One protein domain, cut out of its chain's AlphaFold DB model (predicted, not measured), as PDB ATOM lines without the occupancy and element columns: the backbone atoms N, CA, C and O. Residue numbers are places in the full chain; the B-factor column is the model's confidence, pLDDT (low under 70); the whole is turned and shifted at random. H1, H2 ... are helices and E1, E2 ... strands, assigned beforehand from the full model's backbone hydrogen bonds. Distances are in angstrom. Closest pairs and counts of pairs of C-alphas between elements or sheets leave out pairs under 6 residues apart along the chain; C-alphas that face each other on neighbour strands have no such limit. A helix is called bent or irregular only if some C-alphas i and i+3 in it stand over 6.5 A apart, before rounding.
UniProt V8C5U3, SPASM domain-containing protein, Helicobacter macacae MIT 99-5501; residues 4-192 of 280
ATOM      1  N   GLU A   4       4.037  11.009  22.719       96.69
ATOM      2  CA  GLU A   4       4.189   9.814  21.884       96.69
ATOM      3  C   GLU A   4       2.856   9.077  21.719       96.69
ATOM      4  O   GLU A   4       2.395   8.882  20.593       96.69
ATOM      5  N   ASP A   5       2.177   8.787  22.833       97.69
ATOM      6  CA  ASP A   5       0.843   8.180  22.823       97.69
ATOM      7  C   ASP A   5      -0.148   9.039  22.033       97.69
ATOM      8  O   ASP A   5      -0.939   8.522  21.245       97.69
ATOM      9  N   PHE A   6      -0.098  10.366  22.205       97.38
ATOM     10  CA  PHE A   6      -0.916  11.290  21.423       97.38
ATOM     11  C   PHE A   6      -0.620  11.179  19.924       97.38
ATOM     12  O   PHE A   6      -1.545  11.125  19.114       97.38
ATOM     13  N   GLY A   7       0.659  11.111  19.548       96.88
ATOM     14  CA  GLY A   7       1.092  10.930  18.166       96.88
ATOM     15  C   GLY A   7       0.580   9.627  17.547       96.88
ATOM     16  O   GLY A   7       0.194   9.632  16.374       96.88
ATOM     17  N   HIS A   8       0.533   8.543  18.326       96.62
ATOM     18  CA  HIS A   8      -0.077   7.268  17.932       96.62
ATOM     19  C   HIS A   8      -1.600   7.386  17.784       96.62
ATOM     20  O   HIS A   8      -2.142   7.072  16.723       96.62
ATOM     21  N   CYS A   9      -2.289   7.935  18.792       97.12
ATOM     22  CA  CYS A   9      -3.739   8.162  18.753       97.12
ATOM     23  C   CYS A   9      -4.150   8.980  17.524       97.12
ATOM     24  O   CYS A   9      -5.128   8.664  16.846       97.12
ATOM     25  N   LEU A  10      -3.388  10.033  17.231       97.00
ATOM     26  CA  LEU A  10      -3.631  10.920  16.106       97.00
ATOM     27  C   LEU A  10      -3.459  10.200  14.763       97.00
ATOM     28  O   LEU A  10      -4.257  10.419  13.857       97.00
ATOM     29  N   GLU A  11      -2.463   9.322  14.628       96.06
ATOM     30  CA  GLU A  11      -2.253   8.533  13.406       96.06
ATOM     31  C   GLU A  11      -3.450   7.625  13.100       96.06
ATOM     32  O   GLU A  11      -3.953   7.587  11.972       96.06
ATOM     33  N   GLU A  12      -3.941   6.928  14.125       96.88
ATOM     34  CA  GLU A  12      -5.116   6.068  14.027       96.88
ATOM     35  C   GLU A  12      -6.385   6.884  13.725       96.88
ATOM     36  O   GLU A  12      -7.139   6.537  12.812       96.88
ATOM     37  N   ALA A  13      -6.594   8.010  14.417       96.19
ATOM     38  CA  ALA A  13      -7.743   8.894  14.206       96.19
ATOM     39  C   ALA A  13      -7.770   9.509  12.794       96.19
ATOM     40  O   ALA A  13      -8.830   9.592  12.165       96.19
ATOM     41  N   LEU A  14      -6.604   9.859  12.237       96.50
ATOM     42  CA  LEU A  14      -6.469  10.431  10.891       96.50
ATOM     43  C   LEU A  14      -6.813   9.450   9.758       96.50
ATOM     44  O   LEU A  14      -6.805   9.818   8.578       96.50
ATOM     45  N   ARG A  15      -7.114   8.186  10.064       95.06
ATOM     46  CA  ARG A  15      -7.720   7.248   9.105       95.06
ATOM     47  C   ARG A  15      -9.211   7.514   8.888       95.06
ATOM     48  O   ARG A  15      -9.729   7.101   7.857       95.06
ATOM     49  N   PHE A  16      -9.857   8.224   9.812       95.38
ATOM     50  CA  PHE A  16     -11.299   8.471   9.817       95.38
ATOM     51  C   PHE A  16     -11.647   9.948   9.639       95.38
ATOM     52  O   PHE A  16     -12.580  10.269   8.912       95.38
ATOM     53  N   SER A  17     -10.896  10.860  10.264       95.31
ATOM     54  CA  SER A  17     -11.187  12.294  10.199       95.31
ATOM     55  C   SER A  17      -9.922  13.142  10.249       95.31
ATOM     56  O   SER A  17      -8.982  12.843  10.978       95.31
ATOM     57  N   ARG A  18      -9.920  14.249   9.497       95.94
ATOM     58  CA  ARG A  18      -8.914  15.314   9.641       95.94
ATOM     59  C   ARG A  18      -9.289  16.332  10.717       95.94
ATOM     60  O   ARG A  18      -8.425  17.098  11.124       95.94
ATOM     61  N   ARG A  19     -10.549  16.367  11.163       96.38
ATOM     62  CA  ARG A  19     -11.033  17.256  12.229       96.38
ATOM     63  C   ARG A  19     -10.752  16.606  13.572       96.38
ATOM     64  O   ARG A  19     -11.337  15.569  13.873       96.38
ATOM     65  N   ILE A  20      -9.873  17.213  14.360       97.00
ATOM     66  CA  ILE A  20      -9.454  16.676  15.656       97.00
ATOM     67  C   ILE A  20      -9.730  17.733  16.716       97.00
ATOM     68  O   ILE A  20      -9.095  18.785  16.729       97.00
ATOM     69  N   ALA A  21     -10.684  17.461  17.600       96.06
ATOM     70  CA  ALA A  21     -11.056  18.384  18.662       96.06
ATOM     71  C   ALA A  21     -10.424  17.969  19.994       96.06
ATOM     72  O   ALA A  21     -10.637  16.857  20.475       96.06
ATOM     73  N   LEU A  22      -9.669  18.875  20.611       94.19
ATOM     74  CA  LEU A  22      -9.035  18.648  21.911       94.19
ATOM     75  C   LEU A  22      -9.894  19.309  22.997       94.19
ATOM     76  O   LEU A  22      -9.586  20.413  23.440       94.19
ATOM     77  N   HIS A  23     -11.027  18.689  23.356       88.50
ATOM     78  CA  HIS A  23     -12.015  19.339  24.238       88.50
ATOM     79  C   HIS A  23     -12.765  18.442  25.230       88.50
ATOM     80  O   HIS A  23     -13.705  18.934  25.846       88.50
ATOM     81  N   ILE A  24     -12.457  17.140  25.339       90.06
ATOM     82  CA  ILE A  24     -13.318  16.212  26.103       90.06
ATOM     83  C   ILE A  24     -13.517  16.697  27.543       90.06
ATOM     84  O   ILE A  24     -14.652  16.828  27.988       90.06
ATOM     85  N   LEU A  25     -12.427  17.004  28.249       85.00
ATOM     86  CA  LEU A  25     -12.490  17.598  29.577       85.00
ATOM     87  C   LEU A  25     -11.223  18.410  29.863       85.00
ATOM     88  O   LEU A  25     -10.113  17.947  29.600       85.00
ATOM     89  N   GLY A  26     -11.402  19.600  30.437       87.00
ATOM     90  CA  GLY A  26     -10.319  20.514  30.810       87.00
ATOM     91  C   GLY A  26     -10.005  21.588  29.763       87.00
ATOM     92  O   GLY A  26     -10.640  21.673  28.713       87.00
ATOM     93  N   ASP A  27      -9.019  22.430  30.082       91.62
ATOM     94  CA  ASP A  27      -8.498  23.476  29.197       91.62
ATOM     95  C   ASP A  27      -7.132  23.031  28.638       91.62
ATOM     96  O   ASP A  27      -6.173  22.937  29.408       91.62
ATOM     97  N   PRO A  28      -6.990  22.764  27.326       93.69
ATOM     98  CA  PRO A  28      -5.720  22.361  26.725       93.69
ATOM     99  C   PRO A  28      -4.601  23.382  26.947       93.69
ATOM    100  O   PRO A  28      -3.443  22.993  27.071       93.69
ATOM    101  N   CYS A  29      -4.926  24.678  27.052       94.31
ATOM    102  CA  CYS A  29      -3.928  25.717  27.315       94.31
ATOM    103  C   CYS A  29      -3.400  25.671  28.759       94.31
ATOM    104  O   CYS A  29      -2.395  26.311  29.064       94.31
ATOM    105  N   ALA A  30      -4.012  24.898  29.660       93.38
ATOM    106  CA  ALA A  30      -3.440  24.658  30.981       93.38
ATOM    107  C   ALA A  30      -2.167  23.791  30.923       93.38
ATOM    108  O   ALA A  30      -1.342  23.884  31.833       93.38
ATOM    109  N   LEU A  31      -1.986  22.985  29.866       93.56
ATOM    110  CA  LEU A  31      -0.804  22.144  29.666       93.56
ATOM    111  C   LEU A  31       0.409  23.006  29.279       93.56
ATOM    112  O   LEU A  31       0.395  23.594  28.197       93.56
ATOM    113  N   PRO A  32       1.484  23.070  30.093       92.50
ATOM    114  CA  PRO A  32       2.647  23.909  29.788       92.50
ATOM    115  C   PRO A  32       3.371  23.511  28.497       92.50
ATOM    116  O   PRO A  32       3.961  24.354  27.835       92.50
ATOM    117  N   ASN A  33       3.306  22.232  28.129       94.62
ATOM    118  CA  ASN A  33       3.960  21.656  26.958       94.62
ATOM    119  C   ASN A  33       3.004  21.447  25.768       94.62
ATOM    120  O   ASN A  33       3.251  20.580  24.930       94.62
ATOM    121  N   LEU A  34       1.905  22.212  25.684       96.50
ATOM    122  CA  LEU A  34       0.941  22.143  24.573       96.50
ATOM    123  C   LEU A  34       1.615  22.280  23.195       96.50
ATOM    124  O   LEU A  34       1.186  21.639  22.234       96.50
ATOM    125  N   ASN A  35       2.691  23.068  23.100       95.94
ATOM    126  CA  ASN A  35       3.463  23.235  21.870       95.94
ATOM    127  C   ASN A  35       3.958  21.893  21.302       95.94
ATOM    128  O   ASN A  35       3.838  21.681  20.102       95.94
ATOM    129  N   LEU A  36       4.400  20.957  22.149       96.94
ATOM    130  CA  LEU A  36       4.901  19.651  21.705       96.94
ATOM    131  C   LEU A  36       3.800  18.800  21.059       96.94
ATOM    132  O   LEU A  36       4.038  18.117  20.065       96.94
ATOM    133  N   TYR A  37       2.572  18.869  21.580       96.94
ATOM    134  CA  TYR A  37       1.422  18.172  20.991       96.94
ATOM    135  C   TYR A  37       1.041  18.768  19.634       96.94
ATOM    136  O   TYR A  37       0.747  18.042  18.683       96.94
ATOM    137  N   LEU A  38       1.061  20.096  19.523       96.81
ATOM    138  CA  LEU A  38       0.741  20.785  18.274       96.81
ATOM    139  C   LEU A  38       1.837  20.596  17.220       96.81
ATOM    140  O   LEU A  38       1.514  20.437  16.047       96.81
ATOM    141  N   GLU A  39       3.108  20.536  17.615       95.81
ATOM    142  CA  GLU A  39       4.224  20.156  16.741       95.81
ATOM    143  C   GLU A  39       4.082  18.710  16.254       95.81
ATOM    144  O   GLU A  39       4.156  18.460  15.049       95.81
ATOM    145  N   ALA A  40       3.773  17.769  17.155       95.69
ATOM    146  CA  ALA A  40       3.498  16.382  16.786       95.69
ATOM    147  C   ALA A  40       2.347  16.278  15.772       95.69
ATOM    148  O   ALA A  40       2.436  15.508  14.817       95.69
ATOM    149  N   ALA A  41       1.294  17.089  15.933       96.19
ATOM    150  CA  ALA A  41       0.200  17.169  14.972       96.19
ATOM    151  C   ALA A  41       0.624  17.802  13.638       96.19
ATOM    152  O   ALA A  41       0.258  17.298  12.576       96.19
ATOM    153  N   ARG A  42       1.419  18.877  13.671       94.44
ATOM    154  CA  ARG A  42       1.916  19.579  12.477       94.44
ATOM    155  C   ARG A  42       2.770  18.665  11.593       94.44
ATOM    156  O   ARG A  42       2.692  18.763  10.374       94.44
ATOM    157  N   ASN A  43       3.515  17.745  12.204       92.88
ATOM    158  CA  ASN A  43       4.390  16.795  11.514       92.88
ATOM    159  C   ASN A  43       3.645  15.612  10.864       92.88
ATOM    160  O   ASN A  43       4.268  14.784  10.201       92.88
ATOM    161  N   LYS A  44       2.319  15.499  11.026       92.44
ATOM    162  CA  LYS A  44       1.534  14.430  10.394       92.44
ATOM    163  C   LYS A  44       1.257  14.729   8.920       92.44
ATOM    164  O   LYS A  44       0.722  15.780   8.567       92.44
ATOM    165  N   SER A  45       1.506  13.738   8.062       84.94
ATOM    166  CA  SER A  45       1.355  13.830   6.598       84.94
ATOM    167  C   SER A  45      -0.067  14.155   6.125       84.94
ATOM    168  O   SER A  45      -0.251  14.726   5.054       84.94
ATOM    169  N   LYS A  46      -1.088  13.823   6.923       88.88
ATOM    170  CA  LYS A  46      -2.502  14.070   6.598       88.88
ATOM    171  C   LYS A  46      -3.012  15.458   7.004       88.88
ATOM    172  O   LYS A  46      -4.209  15.703   6.855       88.88
ATOM    173  N   SER A  47      -2.132  16.333   7.503       90.06
ATOM    174  CA  SER A  47      -2.420  17.727   7.879       90.06
ATOM    175  C   SER A  47      -3.687  17.864   8.739       90.06
ATOM    176  O   SER A  47      -4.717  18.350   8.256       90.06
ATOM    177  N   PRO A  48      -3.650  17.398  10.001       95.69
ATOM    178  CA  PRO A  48      -4.789  17.493  10.905       95.69
ATOM    179  C   PRO A  48      -5.233  18.948  11.082       95.69
ATOM    180  O   PRO A  48      -4.420  19.863  11.193       95.69
ATOM    181  N   GLN A  49      -6.544  19.141  11.139       97.19
ATOM    182  CA  GLN A  49      -7.200  20.402  11.450       97.19
ATOM    183  C   GLN A  49      -7.621  20.370  12.916       97.19
ATOM    184  O   GLN A  49      -8.664  19.807  13.261       97.19
ATOM    185  N   ILE A  50      -6.782  20.949  13.774       97.69
ATOM    186  CA  ILE A  50      -6.999  20.941  15.219       97.69
ATOM    187  C   ILE A  50      -8.041  21.994  15.605       97.69
ATOM    188  O   ILE A  50      -7.954  23.159  15.210       97.69
ATOM    189  N   GLU A  51      -9.011  21.587  16.415       97.38
ATOM    190  CA  GLU A  51      -9.940  22.477  17.101       97.38
ATOM    191  C   GLU A  51      -9.595  22.525  18.591       97.38
ATOM    192  O   GLU A  51      -9.658  21.512  19.291       97.38
ATOM    193  N   LEU A  52      -9.243  23.714  19.079       95.75
ATOM    194  CA  LEU A  52      -8.985  23.964  20.493       95.75
ATOM    195  C   LEU A  52     -10.166  24.681  21.136       95.75
ATOM    196  O   LEU A  52     -10.773  25.575  20.544       95.75
ATOM    197  N   VAL A  53     -10.453  24.315  22.381       93.06
ATOM    198  CA  VAL A  53     -11.406  25.008  23.246       93.06
ATOM    199  C   VAL A  53     -10.674  25.444  24.503       93.06
ATOM    200  O   VAL A  53     -10.097  24.610  25.177       93.06
ATOM    201  N   THR A  54     -10.716  26.728  24.837       93.50
ATOM    202  CA  THR A  54     -10.044  27.283  26.019       93.50
ATOM    203  C   THR A  54     -10.923  28.322  26.712       93.50
ATOM    204  O   THR A  54     -11.861  28.859  26.119       93.50
ATOM    205  N   SER A  55     -10.631  28.608  27.976       91.38
ATOM    206  CA  SER A  55     -11.135  29.778  28.709       91.38
ATOM    207  C   SER A  55     -10.391  31.071  28.338       91.38
ATOM    208  O   SER A  55     -10.881  32.171  28.587       91.38
ATOM    209  N   GLY A  56      -9.193  30.949  27.755       92.06
ATOM    210  CA  GLY A  56      -8.261  32.057  27.524       92.06
ATOM    211  C   GLY A  56      -7.427  32.439  28.756       92.06
ATOM    212  O   GLY A  56      -6.484  33.216  28.632       92.06
ATOM    213  N   ALA A  57      -7.699  31.859  29.932       88.81
ATOM    214  CA  ALA A  57      -7.009  32.193  31.183       88.81
ATOM    215  C   ALA A  57      -5.506  31.844  31.179       88.81
ATOM    216  O   ALA A  57      -4.738  32.364  31.987       88.81
ATOM    217  N   PHE A  58      -5.074  30.970  30.268       91.00
ATOM    218  CA  PHE A  58      -3.698  30.474  30.197       91.00
ATOM    219  C   PHE A  58      -2.898  31.013  29.007       91.00
ATOM    220  O   PHE A  58      -1.778  30.561  28.788       91.00
ATOM    221  N   PHE A  59      -3.416  31.985  28.248       91.31
ATOM    222  CA  PHE A  59      -2.715  32.508  27.067       91.31
ATOM    223  C   PHE A  59      -1.335  33.084  27.366       91.31
ATOM    224  O   PHE A  59      -0.424  32.892  26.568       91.31
ATOM    225  N   ALA A  60      -1.132  33.688  28.539       87.69
ATOM    226  CA  ALA A  60       0.177  34.197  28.951       87.69
ATOM    227  C   ALA A  60       1.275  33.112  29.032       87.69
ATOM    228  O   ALA A  60       2.454  33.447  29.077       87.69
ATOM    229  N   LYS A  61       0.907  31.822  29.059       89.69
ATOM    230  CA  LYS A  61       1.848  30.692  29.089       89.69
ATOM    231  C   LYS A  61       2.273  30.217  27.696       89.69
ATOM    232  O   LYS A  61       3.140  29.355  27.609       89.69
ATOM    233  N   HIS A  62       1.661  30.735  26.630       94.12
ATOM    234  CA  HIS A  62       1.800  30.201  25.276       94.12
ATOM    235  C   HIS A  62       2.159  31.284  24.266       94.12
ATOM    236  O   HIS A  62       1.777  32.444  24.395       94.12
ATOM    237  N   SER A  63       2.857  30.881  23.203       94.00
ATOM    238  CA  SER A  63       3.033  31.738  22.030       94.00
ATOM    239  C   SER A  63       1.689  31.946  21.328       94.00
ATOM    240  O   SER A  63       1.034  30.983  20.924       94.00
ATOM    241  N   LEU A  64       1.289  33.208  21.147       94.12
ATOM    242  CA  LEU A  64       0.063  33.548  20.420       94.12
ATOM    243  C   LEU A  64       0.163  33.196  18.931       94.12
ATOM    244  O   LEU A  64      -0.826  32.759  18.353       94.12
ATOM    245  N   ASP A  65       1.350  33.311  18.328       93.56
ATOM    246  CA  ASP A  65       1.579  32.883  16.942       93.56
ATOM    247  C   ASP A  65       1.313  31.382  16.774       93.56
ATOM    248  O   ASP A  65       0.653  30.966  15.821       93.56
ATOM    249  N   MET A  66       1.741  30.575  17.751       94.44
ATOM    250  CA  MET A  66       1.469  29.140  17.771       94.44
ATOM    251  C   MET A  66      -0.036  28.853  17.883       94.44
ATOM    252  O   MET A  66      -0.533  28.006  17.144       94.44
ATOM    253  N   LEU A  67      -0.765  29.580  18.741       95.88
ATOM    254  CA  LEU A  67      -2.213  29.414  18.930       95.88
ATOM    255  C   LEU A  67      -3.060  29.915  17.745       95.88
ATOM    256  O   LEU A  67      -4.214  29.507  17.592       95.88
ATOM    257  N   LEU A  68      -2.500  30.794  16.913       96.75
ATOM    258  CA  LEU A  68      -3.165  31.442  15.779       96.75
ATOM    259  C   LEU A  68      -2.615  30.984  14.417       96.75
ATOM    260  O   LEU A  68      -2.844  31.639  13.398       96.75
ATOM    261  N   SER A  69      -1.935  29.835  14.385       94.94
ATOM    262  CA  SER A  69      -1.366  29.245  13.171       94.94
ATOM    263  C   SER A  69      -1.685  27.749  13.041       94.94
ATOM    264  O   SER A  69      -1.919  27.065  14.040       94.94
ATOM    265  N   PRO A  70      -1.638  27.183  11.815       94.12
ATOM    266  CA  PRO A  70      -1.751  25.739  11.604       94.12
ATOM    267  C   PRO A  70      -0.774  24.944  12.493       94.12
ATOM    268  O   PRO A  70       0.357  25.391  12.684       94.12
ATOM    269  N   PRO A  71      -1.150  23.765  13.020       96.25
ATOM    270  CA  PRO A  71      -2.280  22.942  12.590       96.25
ATOM    271  C   PRO A  71      -3.616  23.331  13.236       96.25
ATOM    272  O   PRO A  71      -4.630  22.684  12.971       96.25
ATOM    273  N   ILE A  72      -3.650  24.376  14.067       97.50
ATOM    274  CA  ILE A  72      -4.911  24.898  14.589       97.50
ATOM    275  C   ILE A  72      -5.725  25.419  13.411       97.50
ATOM    276  O   ILE A  72      -5.297  26.289  12.658       97.50
ATOM    277  N   TYR A  73      -6.903  24.837  13.237       97.56
ATOM    278  CA  TYR A  73      -7.908  25.287  12.289       97.56
ATOM    279  C   TYR A  73      -8.913  26.214  12.970       97.56
ATOM    280  O   TYR A  73      -9.380  27.176  12.361       97.56
ATOM    281  N   GLN A  74      -9.257  25.923  14.229       97.94
ATOM    282  CA  GLN A  74     -10.207  26.712  15.005       97.94
ATOM    283  C   GLN A  74      -9.752  26.851  16.454       97.94
ATOM    284  O   GLN A  74      -9.476  25.853  17.121       97.94
ATOM    285  N   LEU A  75      -9.763  28.081  16.954       97.69
ATOM    286  CA  LEU A  75      -9.585  28.405  18.362       97.69
ATOM    287  C   LEU A  75     -10.920  28.902  18.915       97.69
ATOM    288  O   LEU A  75     -11.466  29.902  18.458       97.69
ATOM    289  N   SER A  76     -11.470  28.187  19.889       96.12
ATOM    290  CA  SER A  76     -12.712  28.567  20.555       96.12
ATOM    291  C   SER A  76     -12.429  29.070  21.964       96.12
ATOM    292  O   SER A  76     -11.924  28.314  22.789       96.12
ATOM    293  N   ILE A  77     -12.801  30.312  22.259       95.25
ATOM    294  CA  ILE A  77     -12.575  30.955  23.559       95.25
ATOM    295  C   ILE A  77     -13.911  31.078  24.280       95.25
ATOM    296  O   ILE A  77     -14.850  31.662  23.752       95.25
ATOM    297  N   SER A  78     -14.012  30.521  25.479       91.81
ATOM    298  CA  SER A  78     -15.222  30.558  26.302       91.81
ATOM    299  C   SER A  78     -15.209  31.813  27.162       91.81
ATOM    300  O   SER A  78     -14.477  31.858  28.148       91.81
ATOM    301  N   LEU A  79     -15.983  32.826  26.772       88.25
ATOM    302  CA  LEU A  79     -15.923  34.148  27.399       88.25
ATOM    303  C   LEU A  79     -16.460  34.131  28.832       88.25
ATOM    304  O   LEU A  79     -15.815  34.683  29.714       88.25
ATOM    305  N   GLU A  80     -17.580  33.443  29.074       79.62
ATOM    306  CA  GLU A  80     -18.190  33.301  30.410       79.62
ATOM    307  C   GLU A  80     -17.201  32.707  31.410       79.62
ATOM    308  O   GLU A  80     -16.982  33.273  32.465       79.62
ATOM    309  N   ALA A  81     -16.505  31.627  31.036       74.94
ATOM    310  CA  ALA A  81     -15.509  31.001  31.902       74.94
ATOM    311  C   ALA A  81     -14.368  31.965  32.270       74.94
ATOM    312  O   ALA A  81     -13.788  31.848  33.342       74.94
ATOM    313  N   GLY A  82     -14.018  32.911  31.398       68.12
ATOM    314  CA  GLY A  82     -13.098  33.985  31.751       68.12
ATOM    315  C   GLY A  82     -13.739  34.987  32.705       68.12
ATOM    316  O   GLY A  82     -13.194  35.260  33.769       68.12
ATOM    317  N   VAL A  83     -14.911  35.509  32.344       69.69
ATOM    318  CA  VAL A  83     -15.611  36.539  33.119       69.69
ATOM    319  C   VAL A  83     -15.991  36.034  34.514       69.69
ATOM    320  O   VAL A  83     -15.602  36.673  35.477       69.69
ATOM    321  N   ASP A  84     -16.617  34.868  34.666       68.62
ATOM    322  CA  ASP A  84     -17.009  34.285  35.964       68.62
ATOM    323  C   ASP A  84     -15.818  34.079  36.906       68.62
ATOM    324  O   ASP A  84     -15.895  34.357  38.104       68.62
ATOM    325  N   ASN A  85     -14.675  33.646  36.364       60.06
ATOM    326  CA  ASN A  85     -13.456  33.442  37.151       60.06
ATOM    327  C   ASN A  85     -12.848  34.756  37.671       60.06
ATOM    328  O   ASN A  85     -12.028  34.726  38.595       60.06
ATOM    329  N   PHE A  86     -13.219  35.901  37.088       61.03
ATOM    330  CA  PHE A  86     -12.572  37.183  37.356       61.03
ATOM    331  C   PHE A  86     -13.521  38.334  37.729       61.03
ATOM    332  O   PHE A  86     -13.037  39.324  38.273       61.03
ATOM    333  N   ALA A  87     -14.837  38.204  37.549       55.34
ATOM    334  CA  ALA A  87     -15.838  39.234  37.849       55.34
ATOM    335  C   ALA A  87     -15.942  39.542  39.353       55.34
ATOM    336  O   ALA A  87     -16.305  40.649  39.739       55.34
ATOM    337  N   HIS A  88     -15.559  38.586  40.206       54.22
ATOM    338  CA  HIS A  88     -15.424  38.765  41.658       54.22
ATOM    339  C   HIS A  88     -13.963  38.874  42.124       54.22
ATOM    340  O   HIS A  88     -13.675  38.852  43.321       54.22
ATOM    341  N   SER A  89     -13.013  38.936  41.187       53.44
ATOM    342  CA  SER A  89     -11.592  39.078  41.496       53.44
ATOM    343  C   SER A  89     -11.200  40.552  41.589       53.44
ATOM    344  O   SER A  89     -11.841  41.406  40.990       53.44
ATOM    345  N   SER A  90     -10.129  40.862  42.325       59.03
ATOM    346  CA  SER A  90      -9.525  42.197  42.300       59.03
ATOM    347  C   SER A  90      -9.282  42.665  40.858       59.03
ATOM    348  O   SER A  90      -8.774  41.882  40.050       59.03
ATOM    349  N   ASP A  91      -9.586  43.938  40.564       65.44
ATOM    350  CA  ASP A  91      -9.565  44.557  39.219       65.44
ATOM    351  C   ASP A  91      -8.363  44.149  38.348       65.44
ATOM    352  O   ASP A  91      -8.470  43.980  37.133       65.44
ATOM    353  N   LYS A  92      -7.205  43.921  38.978       74.00
ATOM    354  CA  LYS A  92      -5.946  43.560  38.321       74.00
ATOM    355  C   LYS A  92      -5.959  42.209  37.591       74.00
ATOM    356  O   LYS A  92      -5.256  42.064  36.598       74.00
ATOM    357  N   ARG A  93      -6.673  41.183  38.072       75.38
ATOM    358  CA  ARG A  93      -6.686  39.869  37.386       75.38
ATOM    359  C   ARG A  93      -7.585  39.893  36.159       75.38
ATOM    360  O   ARG A  93      -7.221  39.332  35.127       75.38
ATOM    361  N   PHE A  94      -8.715  40.583  36.267       80.56
ATOM    362  CA  PHE A  94      -9.622  40.766  35.148       80.56
ATOM    363  C   PHE A  94      -8.989  41.616  34.040       80.56
ATOM    364  O   PHE A  94      -9.045  41.225  32.877       80.56
ATOM    365  N   SER A  95      -8.287  42.704  34.387       82.94
ATOM    366  CA  SER A  95      -7.578  43.514  33.388       82.94
ATOM    367  C   SER A  95      -6.506  42.716  32.640       82.94
ATOM    368  O   SER A  95      -6.473  42.749  31.416       82.94
ATOM    369  N   VAL A  96      -5.706  41.901  33.338       85.94
ATOM    370  CA  VAL A  96      -4.701  41.023  32.703       85.94
ATOM    371  C   VAL A  96      -5.339  40.011  31.743       85.94
ATOM    372  O   VAL A  96      -4.767  39.704  30.690       85.94
ATOM    373  N   TYR A  97      -6.517  39.481  32.084       88.12
ATOM    374  CA  TYR A  97      -7.269  38.595  31.198       88.12
ATOM    375  C   TYR A  97      -7.720  39.326  29.926       88.12
ATOM    376  O   TYR A  97      -7.443  38.850  28.822       88.12
ATOM    377  N   LEU A  98      -8.340  40.502  30.067       89.62
ATOM    378  CA  LEU A  98      -8.776  41.313  28.927       89.62
ATOM    379  C   LEU A  98      -7.596  41.746  28.048       89.62
ATOM    380  O   LEU A  98      -7.675  41.613  26.831       89.62
ATOM    381  N   ASP A  99      -6.473  42.158  28.640       91.19
ATOM    382  CA  ASP A  99      -5.245  42.509  27.912       91.19
ATOM    383  C   ASP A  99      -4.706  41.330  27.094       91.19
ATOM    384  O   ASP A  99      -4.214  41.497  25.974       91.19
ATOM    385  N   SER A 100      -4.795  40.118  27.645       92.38
ATOM    386  CA  SER A 100      -4.383  38.899  26.947       92.38
ATOM    387  C   SER A 100      -5.285  38.621  25.743       92.38
ATOM    388  O   SER A 100      -4.778  38.288  24.672       92.38
ATOM    389  N   LEU A 101      -6.603  38.801  25.888       94.31
ATOM    390  CA  LEU A 101      -7.556  38.665  24.783       94.31
ATOM    391  C   LEU A 101      -7.359  39.741  23.710       94.31
ATOM    392  O   LEU A 101      -7.335  39.400  22.530       94.31
ATOM    393  N   THR A 102      -7.157  41.001  24.098       95.88
ATOM    394  CA  THR A 102      -6.873  42.110  23.173       95.88
ATOM    395  C   THR A 102      -5.691  41.772  22.270       95.88
ATOM    396  O   THR A 102      -5.816  41.829  21.051       95.88
ATOM    397  N   LYS A 103      -4.580  41.279  22.842       96.25
ATOM    398  CA  LYS A 103      -3.410  40.839  22.060       96.25
ATOM    399  C   LYS A 103      -3.746  39.721  21.072       96.25
ATOM    400  O   LYS A 103      -3.271  39.745  19.940       96.25
ATOM    401  N   VAL A 104      -4.556  38.739  21.479       96.69
ATOM    402  CA  VAL A 104      -5.017  37.667  20.576       96.69
ATOM    403  C   VAL A 104      -5.829  38.253  19.421       96.69
ATOM    404  O   VAL A 104      -5.628  37.858  18.272       96.69
ATOM    405  N   PHE A 105      -6.733  39.190  19.709       97.50
ATOM    406  CA  PHE A 105      -7.612  39.786  18.708       97.50
ATOM    407  C   PHE A 105      -6.837  40.658  17.730       97.50
ATOM    408  O   PHE A 105      -7.016  40.479  16.531       97.50
ATOM    409  N   ASP A 106      -5.927  41.507  18.202       97.44
ATOM    410  CA  ASP A 106      -5.101  42.363  17.344       97.44
ATOM    411  C   ASP A 106      -4.266  41.535  16.357       97.44
ATOM    412  O   ASP A 106      -4.294  41.776  15.146       97.44
ATOM    413  N   ILE A 107      -3.587  40.489  16.849       97.06
ATOM    414  CA  ILE A 107      -2.795  39.579  16.004       97.06
ATOM    415  C   ILE A 107      -3.696  38.865  14.989       97.06
ATOM    416  O   ILE A 107      -3.368  38.786  13.803       97.06
ATOM    417  N   HIS A 108      -4.847  38.351  15.433       97.88
ATOM    418  CA  HIS A 108      -5.770  37.644  14.552       97.88
ATOM    419  C   HIS A 108      -6.407  38.575  13.510       97.88
ATOM    420  O   HIS A 108      -6.593  38.171  12.363       97.88
ATOM    421  N   ILE A 109      -6.788  39.799  13.873       97.12
ATOM    422  CA  ILE A 109      -7.378  40.783  12.953       97.12
ATOM    423  C   ILE A 109      -6.373  41.129  11.853       97.12
ATOM    424  O   ILE A 109      -6.749  41.154  10.680       97.12
ATOM    425  N   ALA A 110      -5.099  41.313  12.211       96.88
ATOM    426  CA  ALA A 110      -4.030  41.560  11.248       96.88
ATOM    427  C   ALA A 110      -3.788  40.366  10.305       96.88
ATOM    428  O   ALA A 110      -3.426  40.557   9.143       96.88
ATOM    429  N   ASN A 111      -3.990  39.130  10.777       95.88
ATOM    430  CA  ASN A 111      -3.685  37.915  10.022       95.88
ATOM    431  C   ASN A 111      -4.653  36.749  10.350       95.88
ATOM    432  O   ASN A 111      -4.291  35.816  11.072       95.88
ATOM    433  N   PRO A 112      -5.885  36.756   9.803       94.50
ATOM    434  CA  PRO A 112      -6.955  35.833  10.196       94.50
ATOM    435  C   PRO A 112      -6.809  34.442   9.548       94.50
ATOM    436  O   PRO A 112      -7.595  34.066   8.675       94.50
ATOM    437  N   ARG A 113      -5.783  33.674   9.941       93.88
ATOM    438  CA  ARG A 113      -5.480  32.327   9.399       93.88
ATOM    439  C   ARG A 113      -6.316  31.203  10.013       93.88
ATOM    440  O   ARG A 113      -6.536  30.184   9.364       93.88
ATOM    441  N   VAL A 114      -6.754  31.393  11.252       96.56
ATOM    442  CA  VAL A 114      -7.521  30.434  12.061       96.56
ATOM    443  C   VAL A 114      -8.967  30.916  12.165       96.56
ATOM    444  O   VAL A 114      -9.234  32.103  12.019       96.56
ATOM    445  N   PHE A 115      -9.925  30.018  12.391       97.94
ATOM    446  CA  PHE A 115     -11.272  30.426  12.791       97.94
ATOM    447  C   PHE A 115     -11.317  30.711  14.291       97.94
ATOM    448  O   PHE A 115     -11.081  29.815  15.102       97.94
ATOM    449  N   LEU A 116     -11.666  31.935  14.668       98.19
ATOM    450  CA  LEU A 116     -11.836  32.323  16.062       98.19
ATOM    451  C   LEU A 116     -13.315  32.287  16.456       98.19
ATOM    452  O   LEU A 116     -14.126  33.069  15.963       98.19
ATOM    453  N   ASN A 117     -13.675  31.399  17.377       97.12
ATOM    454  CA  ASN A 117     -15.029  31.322  17.921       97.12
ATOM    455  C   ASN A 117     -15.037  31.807  19.367       97.12
ATOM    456  O   ASN A 117     -14.672  31.068  20.280       97.12
ATOM    457  N   LEU A 118     -15.508  33.024  19.597       96.44
ATOM    458  CA  LEU A 118     -15.813  33.489  20.943       96.44
ATOM    459  C   LEU A 118     -17.152  32.884  21.356       96.44
ATOM    460  O   LEU A 118     -18.121  32.971  20.607       96.44
ATOM    461  N   ARG A 119     -17.217  32.206  22.498       92.88
ATOM    462  CA  ARG A 119     -18.391  31.431  22.902       92.88
ATOM    463  C   ARG A 119     -19.027  31.970  24.170       92.88
ATOM    464  O   ARG A 119     -18.338  32.183  25.163       92.88
ATOM    465  N   ILE A 120     -20.348  32.056  24.119       90.06
ATOM    466  CA  ILE A 120     -21.258  32.099  25.264       90.06
ATOM    467  C   ILE A 120     -21.842  30.684  25.326       90.06
ATOM    468  O   ILE A 120     -22.544  30.259  24.401       90.06
ATOM    469  N   GLN A 121     -21.395  29.881  26.290       79.50
ATOM    470  CA  GLN A 121     -21.726  28.461  26.389       79.50
ATOM    471  C   GLN A 121     -23.156  28.231  26.871       79.50
ATOM    472  O   GLN A 121     -23.713  27.170  26.582       79.50
ATOM    473  N   ASP A 122     -23.744  29.208  27.558       80.88
ATOM    474  CA  ASP A 122     -25.075  29.092  28.116       80.88
ATOM    475  C   ASP A 122     -25.997  30.209  27.634       80.88
ATOM    476  O   ASP A 122     -25.777  31.392  27.874       80.88
ATOM    477  N   LYS A 123     -27.112  29.845  26.998       77.81
ATOM    478  CA  LYS A 123     -28.149  30.821  26.638       77.81
ATOM    479  C   LYS A 123     -28.732  31.560  27.841       77.81
ATOM    480  O   LYS A 123     -29.263  32.648  27.647       77.81
ATOM    481  N   ARG A 124     -28.647  31.013  29.057       78.81
ATOM    482  CA  ARG A 124     -29.052  31.716  30.285       78.81
ATOM    483  C   ARG A 124     -28.226  32.979  30.511       78.81
ATOM    484  O   ARG A 124     -28.769  33.946  31.023       78.81
ATOM    485  N   THR A 125     -26.991  33.030  30.023       80.19
ATOM    486  CA  THR A 125     -26.168  34.246  30.022       80.19
ATOM    487  C   THR A 125     -26.802  35.369  29.215       80.19
ATOM    488  O   THR A 125     -26.600  36.530  29.535       80.19
ATOM    489  N   LEU A 126     -27.653  35.065  28.224       82.19
ATOM    490  CA  LEU A 126     -28.419  36.108  27.536       82.19
ATOM    491  C   LEU A 126     -29.412  36.836  28.463       82.19
ATOM    492  O   LEU A 126     -29.924  37.893  28.110       82.19
ATOM    493  N   GLN A 127     -29.717  36.266  29.631       84.00
ATOM    494  CA  GLN A 127     -30.569  36.874  30.655       84.00
ATOM    495  C   GLN A 127     -29.745  37.654  31.693       84.00
ATOM    496  O   GLN A 127     -30.303  38.498  32.396       84.00
ATOM    497  N   ASP A 128     -28.431  37.414  31.760       86.56
ATOM    498  CA  ASP A 128     -27.492  38.154  32.599       86.56
ATOM    499  C   ASP A 128     -27.051  39.432  31.878       86.56
ATOM    500  O   ASP A 128     -26.110  39.464  31.076       86.56
ATOM    501  N   LYS A 129     -27.788  40.512  32.145       85.44
ATOM    502  CA  LYS A 129     -27.557  41.804  31.495       85.44
ATOM    503  C   LYS A 129     -26.185  42.384  31.821       85.44
ATOM    504  O   LYS A 129     -25.598  43.012  30.943       85.44
ATOM    505  N   ASP A 130     -25.674  42.174  33.030       85.31
ATOM    506  CA  ASP A 130     -24.399  42.747  33.454       85.31
ATOM    507  C   ASP A 130     -23.244  42.042  32.741       85.31
ATOM    508  O   ASP A 130     -22.397  42.699  32.125       85.31
ATOM    509  N   MET A 131     -23.266  40.705  32.708       84.56
ATOM    510  CA  MET A 131     -22.268  39.918  31.984       84.56
ATOM    511  C   MET A 131     -22.283  40.220  30.484       84.56
ATOM    512  O   MET A 131     -21.228  40.446  29.881       84.56
ATOM    513  N   LEU A 132     -23.467  40.282  29.868       88.00
ATOM    514  CA  LEU A 132     -23.587  40.654  28.461       88.00
ATOM    515  C   LEU A 132     -23.039  42.044  28.190       88.00
ATOM    516  O   LEU A 132     -22.376  42.257  27.173       88.00
ATOM    517  N   GLN A 133     -23.299  42.996  29.078       88.31
ATOM    518  CA  GLN A 133     -22.847  44.359  28.886       88.31
ATOM    519  C   GLN A 133     -21.324  44.474  29.032       88.31
ATOM    520  O   GLN A 133     -20.704  45.209  28.267       88.31
ATOM    521  N   ILE A 134     -20.702  43.699  29.928       88.06
ATOM    522  CA  ILE A 134     -19.240  43.559  30.017       88.06
ATOM    523  C   ILE A 134     -18.676  42.987  28.710       88.06
ATOM    524  O   ILE A 134     -17.796  43.596  28.096       88.06
ATOM    525  N   ILE A 135     -19.207  41.848  28.253       90.38
ATOM    526  CA  ILE A 135     -18.735  41.161  27.043       90.38
ATOM    527  C   ILE A 135     -18.881  42.062  25.815       90.38
ATOM    528  O   ILE A 135     -17.937  42.237  25.048       90.38
ATOM    529  N   THR A 136     -20.055  42.654  25.614       92.94
ATOM    530  CA  THR A 136     -20.332  43.469  24.426       92.94
ATOM    531  C   THR A 136     -19.534  44.764  24.409       92.94
ATOM    532  O   THR A 136     -18.969  45.096  23.370       92.94
ATOM    533  N   LYS A 137     -19.392  45.463  25.544       92.44
ATOM    534  CA  LYS A 137     -18.528  46.652  25.628       92.44
ATOM    535  C   LYS A 137     -17.071  46.315  25.324       92.44
ATOM    536  O   LYS A 137     -16.430  47.065  24.594       92.44
ATOM    537  N   PHE A 138     -16.568  45.190  25.836       93.31
ATOM    538  CA  PHE A 138     -15.207  44.738  25.555       93.31
ATOM    539  C   PHE A 138     -14.999  44.390  24.074       93.31
ATOM    540  O   PHE A 138     -13.986  44.763  23.493       93.31
ATOM    541  N   LEU A 139     -15.954  43.699  23.445       95.94
ATOM    542  CA  LEU A 139     -15.825  43.266  22.051       95.94
ATOM    543  C   LEU A 139     -16.058  44.385  21.034       95.94
ATOM    544  O   LEU A 139     -15.505  44.323  19.938       95.94
ATOM    545  N   ALA A 140     -16.872  45.388  21.364       95.69
ATOM    546  CA  ALA A 140     -17.327  46.404  20.419       95.69
ATOM    547  C   ALA A 140     -16.221  47.115  19.612       95.69
ATOM    548  O   ALA A 140     -16.451  47.331  18.420       95.69
ATOM    549  N   PRO A 141     -15.038  47.448  20.173       96.25
ATOM    550  CA  PRO A 141     -13.946  48.052  19.407       96.25
ATOM    551  C   PRO A 141     -13.408  47.167  18.272       96.25
ATOM    552  O   PRO A 141     -12.869  47.689  17.303       96.25
ATOM    553  N   PHE A 142     -13.570  45.846  18.374       96.75
ATOM    554  CA  PHE A 142     -13.049  44.871  17.411       96.75
ATOM    555  C   PHE A 142     -14.070  44.471  16.334       96.75
ATOM    556  O   PHE A 142     -13.713  43.828  15.346       96.75
ATOM    557  N   VAL A 143     -15.352  44.800  16.521       95.69
ATOM    558  CA  VAL A 143     -16.417  44.382  15.600       95.69
ATOM    559  C   VAL A 143     -16.409  45.244  14.336       95.69
ATOM    560  O   VAL A 143     -16.639  46.453  14.385       95.69
ATOM    561  N   ASP A 144     -16.242  44.610  13.175       94.00
ATOM    562  CA  ASP A 144     -16.469  45.235  11.870       94.00
ATOM    563  C   ASP A 144     -17.976  45.258  11.566       94.00
ATOM    564  O   ASP A 144     -18.540  44.377  10.903       94.00
ATOM    565  N   PHE A 145     -18.654  46.303  12.046       91.50
ATOM    566  CA  PHE A 145     -20.078  46.501  11.777       91.50
ATOM    567  C   PHE A 145     -20.393  46.739  10.287       91.50
ATOM    568  O   PHE A 145     -21.544  46.575   9.881       91.50
ATOM    569  N   GLY A 146     -19.400  47.034   9.442       87.12
ATOM    570  CA  GLY A 146     -19.589  47.164   7.996       87.12
ATOM    571  C   GLY A 146     -19.986  45.848   7.315       87.12
ATOM    572  O   GLY A 146     -20.462  45.844   6.181       87.12
ATOM    573  N   PHE A 147     -19.839  44.692   7.981       81.94
ATOM    574  CA  PHE A 147     -20.385  43.428   7.471       81.94
ATOM    575  C   PHE A 147     -21.912  43.415   7.359       81.94
ATOM    576  O   PHE A 147     -22.431  42.732   6.477       81.94
ATOM    577  N   TRP A 148     -22.617  44.168   8.203       79.88
ATOM    578  CA  TRP A 148     -24.081  44.164   8.249       79.88
ATOM    579  C   TRP A 148     -24.712  44.811   7.019       79.88
ATOM    580  O   TRP A 148     -25.734  44.330   6.540       79.88
ATOM    581  N   ASP A 149     -24.049  45.813   6.444       77.56
ATOM    582  CA  ASP A 149     -24.512  46.472   5.218       77.56
ATOM    583  C   ASP A 149     -24.222  45.638   3.956       77.56
ATOM    584  O   ASP A 149     -24.849  45.830   2.917       77.56
ATOM    585  N   ARG A 150     -23.275  44.688   4.036       70.38
ATOM    586  CA  ARG A 150     -22.844  43.828   2.914       70.38
ATOM    587  C   ARG A 150     -23.598  42.503   2.842       70.38
ATOM    588  O   ARG A 150     -23.672  41.893   1.777       70.38
ATOM    589  N   SER A 151     -24.118  42.013   3.965       61.25
ATOM    590  CA  SER A 151     -25.003  40.851   3.957       61.25
ATOM    591  C   SER A 151     -26.378  41.291   3.477       61.25
ATOM    592  O   SER A 151     -26.959  42.168   4.107       61.25
ATOM    593  N   ALA A 152     -26.910  40.684   2.409       53.50
ATOM    594  CA  ALA A 152     -28.325  40.810   2.056       53.50
ATOM    595  C   ALA A 152     -29.140  40.571   3.338       53.50
ATOM    596  O   ALA A 152     -29.065  39.492   3.926       53.50
ATOM    597  N   SER A 153     -29.731  41.646   3.856       52.56
ATOM    598  CA  SER A 153     -29.894  41.865   5.293       52.56
ATOM    599  C   SER A 153     -30.505  40.670   6.020       52.56
ATOM    600  O   SER A 153     -31.605  40.230   5.684       52.56
ATOM    601  N   ARG A 154     -29.831  40.196   7.072       60.84
ATOM    602  CA  ARG A 154     -30.480  39.403   8.121       60.84
ATOM    603  C   ARG A 154     -31.556  40.310   8.735       60.84
ATOM    604  O   ARG A 154     -31.231  41.225   9.483       60.84
ATOM    605  N   ASN A 155     -32.814  40.123   8.341       63.31
ATOM    606  CA  ASN A 155     -33.986  40.815   8.896       63.31
ATOM    607  C   ASN A 155     -33.971  42.363   8.820       63.31
ATOM    608  O   ASN A 155     -34.520  43.023   9.700       63.31
ATOM    609  N   GLY A 156     -33.340  42.974   7.809       72.31
ATOM    610  CA  GLY A 156     -33.361  44.439   7.638       72.31
ATOM    611  C   GLY A 156     -32.519  45.239   8.645       72.31
ATOM    612  O   GLY A 156     -32.745  46.436   8.817       72.31
ATOM    613  N   ILE A 157     -31.566  44.609   9.341       84.81
ATOM    614  CA  ILE A 157     -30.673  45.292  10.291       84.81
ATOM    615  C   ILE A 157     -29.441  45.839   9.551       84.81
ATOM    616  O   ILE A 157     -28.627  45.065   9.053       84.81
ATOM    617  N   ASN A 158     -29.296  47.166   9.510       89.12
ATOM    618  CA  ASN A 158     -28.101  47.851   8.998       89.12
ATOM    619  C   ASN A 158     -27.003  47.988  10.072       89.12
ATOM    620  O   ASN A 158     -27.237  47.723  11.256       89.12
ATOM    621  N   SER A 159     -25.812  48.438   9.678       90.56
ATOM    622  CA  SER A 159     -24.655  48.601  10.572       90.56
ATOM    623  C   SER A 159     -24.924  49.501  11.780       90.56
ATOM    624  O   SER A 159     -24.534  49.159  12.898       90.56
ATOM    625  N   GLY A 160     -25.634  50.618  11.595       92.44
ATOM    626  CA  GLY A 160     -25.980  51.544  12.677       92.44
ATOM    627  C   GLY A 160     -26.871  50.899  13.742       92.44
ATOM    628  O   GLY A 160     -26.578  50.981  14.939       92.44
ATOM    629  N   LYS A 161     -27.927  50.194  13.314       92.50
ATOM    630  CA  LYS A 161     -28.819  49.454  14.215       92.50
ATOM    631  C   LYS A 161     -28.090  48.285  14.880       92.50
ATOM    632  O   LYS A 161     -28.239  48.104  16.085       92.50
ATOM    633  N   ALA A 162     -27.269  47.544  14.133       92.81
ATOM    634  CA  ALA A 162     -26.472  46.448  14.675       92.81
ATOM    635  C   ALA A 162     -25.517  46.928  15.777       92.81
ATOM    636  O   ALA A 162     -25.481  46.340  16.855       92.81
ATOM    637  N   LYS A 163     -24.803  48.038  15.545       94.62
ATOM    638  CA  LYS A 163     -23.915  48.651  16.541       94.62
ATOM    639  C   LYS A 163     -24.672  49.053  17.802       94.62
ATOM    640  O   LYS A 163     -24.211  48.758  18.900       94.62
ATOM    641  N   LYS A 164     -25.841  49.684  17.654       94.62
ATOM    642  CA  LYS A 164     -26.691  50.065  18.789       94.62
ATOM    643  C   LYS A 164     -27.118  48.845  19.612       94.62
ATOM    644  O   LYS A 164     -26.880  48.822  20.813       94.62
ATOM    645  N   LEU A 165     -27.690  47.827  18.967       94.06
ATOM    646  CA  LEU A 165     -28.146  46.603  19.636       94.06
ATOM    647  C   LEU A 165     -26.999  45.880  20.348       94.06
ATOM    648  O   LEU A 165     -27.150  45.474  21.497       94.06
ATOM    649  N   PHE A 166     -25.834  45.786  19.700       94.81
ATOM    650  CA  PHE A 166     -24.651  45.168  20.289       94.81
ATOM    651  C   PHE A 166     -24.192  45.918  21.546       94.81
ATOM    652  O   PHE A 166     -24.010  45.299  22.586       94.81
ATOM    653  N   MET A 167     -24.073  47.251  21.486       92.62
ATOM    654  CA  MET A 167     -23.664  48.085  22.628       92.62
ATOM    655  C   MET A 167     -24.675  48.085  23.784       92.62
ATOM    656  O   MET A 167     -24.288  48.269  24.937       92.62
ATOM    657  N   GLU A 168     -25.961  47.888  23.489       92.06
ATOM    658  CA  GLU A 168     -27.026  47.753  24.491       92.06
ATOM    659  C   GLU A 168     -27.077  46.356  25.135       92.06
ATOM    660  O   GLU A 168     -27.882  46.139  26.040       92.06
ATOM    661  N   GLY A 169     -26.241  45.410  24.692       90.75
ATOM    662  CA  GLY A 169     -26.258  44.023  25.164       90.75
ATOM    663  C   GLY A 169     -27.341  43.147  24.523       90.75
ATOM    664  O   GLY A 169     -27.446  41.980  24.879       90.75
ATOM    665  N   LYS A 170     -28.114  43.665  23.557       91.69
ATOM    666  CA  LYS A 170     -29.235  42.973  22.886       91.69
ATOM    667  C   LYS A 170     -28.761  42.121  21.708       91.69
ATOM    668  O   LYS A 170     -29.178  42.297  20.559       91.69
ATOM    669  N   ILE A 171     -27.798  41.244  21.966       91.81
ATOM    670  CA  ILE A 171     -27.149  40.445  20.920       91.81
ATOM    671  C   ILE A 171     -28.063  39.351  20.356       91.81
ATOM    672  O   ILE A 171     -27.833  38.877  19.248       91.81
ATOM    673  N   GLU A 172     -29.119  38.966  21.066       90.88
ATOM    674  CA  GLU A 172     -30.117  37.993  20.628       90.88
ATOM    675  C   GLU A 172     -30.814  38.403  19.326       90.88
ATOM    676  O   GLU A 172     -31.073  37.548  18.479       90.88
ATOM    677  N   GLU A 173     -31.021  39.706  19.112       90.12
ATOM    678  CA  GLU A 173     -31.591  40.261  17.877       90.12
ATOM    679  C   GLU A 173     -30.634  40.147  16.674       90.12
ATOM    680  O   GLU A 173     -31.044  40.298  15.523       90.12
ATOM    681  N   LEU A 174     -29.348  39.884  16.933       91.38
ATOM    682  CA  LEU A 174     -28.274  39.828  15.940       91.38
ATOM    683  C   LEU A 174     -27.883  38.386  15.563       91.38
ATOM    684  O   LEU A 174     -27.116  38.171  14.616       91.38
ATOM    685  N   LEU A 175     -28.380  37.380  16.286       90.75
ATOM    686  CA  LEU A 175     -28.044  35.978  16.038       90.75
ATOM    687  C   LEU A 175     -28.623  35.492  14.701       90.75
ATOM    688  O   LEU A 175     -29.785  35.725  14.380       90.75
ATOM    689  N   ASP A 176     -27.827  34.749  13.927       88.94
ATOM    690  CA  ASP A 176     -28.381  33.952  12.828       88.94
ATOM    691  C   ASP A 176     -29.092  32.684  13.313       88.94
ATOM    692  O   ASP A 176     -29.058  32.323  14.489       88.94
ATOM    693  N   ALA A 177     -29.682  31.949  12.366       86.62
ATOM    694  CA  ALA A 177     -30.349  30.671  12.609       86.62
ATOM    695  C   ALA A 177     -29.466  29.619  13.315       86.62
ATOM    696  O   ALA A 177     -29.983  28.634  13.832       86.62
ATOM    697  N   LYS A 178     -28.136  29.801  13.343       87.75
ATOM    698  CA  LYS A 178     -27.189  28.912  14.028       87.75
ATOM    699  C   LYS A 178     -26.681  29.491  15.354       87.75
ATOM    700  O   LYS A 178     -25.738  28.928  15.915       87.75
ATOM    701  N   GLY A 179     -27.263  30.593  15.837       91.00
ATOM    702  CA  GLY A 179     -26.876  31.262  17.078       91.00
ATOM    703  C   GLY A 179     -25.551  32.015  16.975       91.00
ATOM    704  O   GLY A 179     -24.747  31.948  17.905       91.00
ATOM    705  N   ARG A 180     -25.261  32.662  15.835       93.25
ATOM    706  CA  ARG A 180     -23.946  33.284  15.583       93.25
ATOM    707  C   ARG A 180     -24.042  34.738  15.148       93.25
ATOM    708  O   ARG A 180     -24.897  35.102  14.341       93.25
ATOM    709  N   ILE A 181     -23.064  35.523  15.587       93.00
ATOM    710  CA  ILE A 181     -22.806  36.896  15.150       93.00
ATOM    711  C   ILE A 181     -21.407  36.944  14.548       93.00
ATOM    712  O   ILE A 181     -20.450  36.447  15.140       93.00
ATOM    713  N   ARG A 182     -21.270  37.536  13.361       93.81
ATOM    714  CA  ARG A 182     -19.952  37.806  12.785       93.81
ATOM    715  C   ARG A 182     -19.346  39.024  13.471       93.81
ATOM    716  O   ARG A 182     -20.005  40.055  13.538       93.81
ATOM    717  N   LEU A 183     -18.111  38.889  13.950       95.56
ATOM    718  CA  LEU A 183     -17.386  39.976  14.608       95.56
ATOM    719  C   LEU A 183     -16.446  40.656  13.611       95.56
ATOM    720  O   LEU A 183     -16.630  41.818  13.278       95.56
ATOM    721  N   TRP A 184     -15.502  39.898  13.057       95.75
ATOM    722  CA  TRP A 184     -14.618  40.321  11.969       95.75
ATOM    723  C   TRP A 184     -14.325  39.135  11.035       95.75
ATOM    724  O   TRP A 184     -14.967  38.080  11.120       95.75
ATOM    725  N   LYS A 185     -13.385  39.282  10.091       94.88
ATOM    726  CA  LYS A 185     -13.006  38.189   9.180       94.88
ATOM    727  C   LYS A 185     -12.514  36.973   9.976       94.88
ATOM    728  O   LYS A 185     -11.607  37.089  10.789       94.88
ATOM    729  N   ASN A 186     -13.114  35.812   9.705       96.25
ATOM    730  CA  ASN A 186     -12.859  34.532  10.380       96.25
ATOM    731  C   ASN A 186     -13.086  34.533  11.903       96.25
ATOM    732  O   ASN A 186     -12.624  33.615  12.571       96.25
ATOM    733  N   ALA A 187     -13.850  35.492  12.442       97.81
ATOM    734  CA  ALA A 187     -14.222  35.516  13.852       97.81
ATOM    735  C   ALA A 187     -15.736  35.604  14.068       97.81
ATOM    736  O   ALA A 187     -16.429  36.427  13.457       97.81
ATOM    737  N   LEU A 188     -16.247  34.757  14.958       97.06
ATOM    738  CA  LEU A 188     -17.663  34.660  15.301       97.06
ATOM    739  C   LEU A 188     -17.850  34.725  16.819       97.06
ATOM    740  O   LEU A 188     -17.117  34.073  17.557       97.06
ATOM    741  N   LEU A 189     -18.887  35.428  17.268       96.12
ATOM    742  CA  LEU A 189     -19.503  35.187  18.569       96.12
ATOM    743  C   LEU A 189     -20.563  34.099  18.389       96.12
ATOM    744  O   LEU A 189     -21.436  34.209  17.527       96.12
ATOM    745  N   VAL A 190     -20.467  33.028  19.167       94.81
ATOM    746  CA  VAL A 190     -21.311  31.839  19.073       94.81
ATOM    747  C   VAL A 190     -22.004  31.622  20.406       94.81
ATOM    748  O   VAL A 190     -21.357  31.306  21.404       94.81
ATOM    749  N   VAL A 191     -23.327  31.732  20.404       91.06
ATOM    750  CA  VAL A 191     -24.157  31.432  21.569       91.06
ATOM    751  C   VAL A 191     -24.653  29.996  21.453       91.06
ATOM    752  O   VAL A 191     -25.302  29.620  20.473       91.06
ATOM    753  N   LYS A 192     -24.316  29.161  22.434       82.31
ATOM    754  CA  LYS A 192     -24.715  27.751  22.486       82.31
ATOM    755  C   LYS A 192     -25.908  27.566  23.418       82.31
ATOM    756  O   LYS A 192     -26.073  28.292  24.388       82.31
TER     757      LYS A 192
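AT A GLANCE: This is residues 4 to 192 of the 280 residues of the protein "SPASM domain-containing protein" of Helicobacter macacae MIT 99-5501 (UniProt V8C5U3). One strongly twisted sheet of six strands runs through this model, with helices H1 and H2 gathered near its E1 and E2 end and a cluster of helices, H7 to H10, by its other end at E5. Between these two groups H4 and H5 make a helical hairpin beside E4, whose turn at residues 87 to 90 lies away from the sheet. The printed part has 189 residues with ten named helices and six named strands, in the order H1 E1 H2 E2 H3 E3 H4 H5 E4 H6 H7 H8 H9 H10 E5 E6. The sheet's order is E1 E2 E3 E4 E6 E5, mixed, and the class is mixed, helices and strands. The whole is compact, with a radius of gyration of the C-alphas of 17.5 A and spans of 51 by 44 by 30 A.

HOW THE PARTS SIT: Begin with the sheet's inner strands E3, residues 72 to 78, and E4, residues 115 to 120: they are parallel at 19 degrees, with N 77 and O 117 2.8 A apart. On the other side of E3 is E2, residues 49 to 54, parallel at 17 degrees, with N 76 and O 52 at 2.8 A. The edge strand E1, residues 19 to 22, is parallel to E2 at 26 degrees, with N 51 and O 20 at 2.8 A. E6, residues 187 to 191, is parallel to E4 at 26 degrees, with N 190 and O 118 at 2.8 A. The other edge strand, E5, residues 180 to 184, forms an antiparallel hairpin with E6 at 156 degrees, with N 189 and O 181 at 2.8 A. Three strand-helix-strand units, parallel neighbour strands joined through helices, have right-handed crossovers: E1 and E2 through H2, residues 34 to 42; E2 and E3 through H3, residues 64 to 67; E3 and E4 through H4, residues 79 to 86, and H5, residues 91 to 110. H2 only grazes the sheet, with residues 38 to 42, and touches H1, residues 4 to 13, at a steep tilt of 42 degrees; the closest C-alphas, of Gly 7 and Ala 40, are 6.1 A apart. H3 only grazes the sheet, with residues 66 to 67. H4 is on the sheet at a height of 6.8 A, over none of the strands. H5 touches H4 with residues 93 to 97 alone, opposite ways at a shallow tilt of 27 degrees, closest at the C-alphas of Phe 86 and Phe 94, 5.1 A. H6, residues 123 to 127, and H7, residues 129 to 142, only just touch, with 3 pairs of C-alphas within 8 A, and only at the corner; Leu 126 and Leu 132 have the closest C-alphas, 6.7 A. H9, residues 159 to 167, touches H7 at a steep tilt of 44 degrees, opposite ways, with the C-alphas of Thr 136 and Met 167 closest at 6.0 A. H9 also touches H8, residues 147 to 150, and H10, residues 171 to 174, with closest C-alphas of Trp 148 and Ser 159, 5.0 A, and Leu 165 and Ile 171, 6.4 A. Every O i to N i+4 pair is within hydrogen-bond range in H1, H2, H5 and H9; H4 has 3 of 4, H7 8 of 10, and H6 0 of 1, with 2 of 2 O i to N i+3 pairs; H3, H8 and H10 are too short for an i+4 pair.

IN THESE COORDINATES: Find C-alpha 4 at (4.189, 9.814, 21.884), where H1 begins. H5, the longest helix, runs 28.7 A from C-alpha 91 at (-9.565, 44.557, 39.219) to C-alpha 110. H7 measures 20.5 A and is irregular: C-alphas 138 and 141 are 7.1 A apart. E3 spans 16.6 A, and E6 ends at C-alpha 191, (-24.157, 31.432, 21.569).

THE WHOLE: The two C-alphas farthest apart are those of Glu 4 and Gly 156, 53.0 A. The printed part has no cut, and the link from E1 to H2, 11 residues, is long. Mean pLDDT of the printed part is 89.4; look for values under 70 at residues 82 to 91 and 151 to 155.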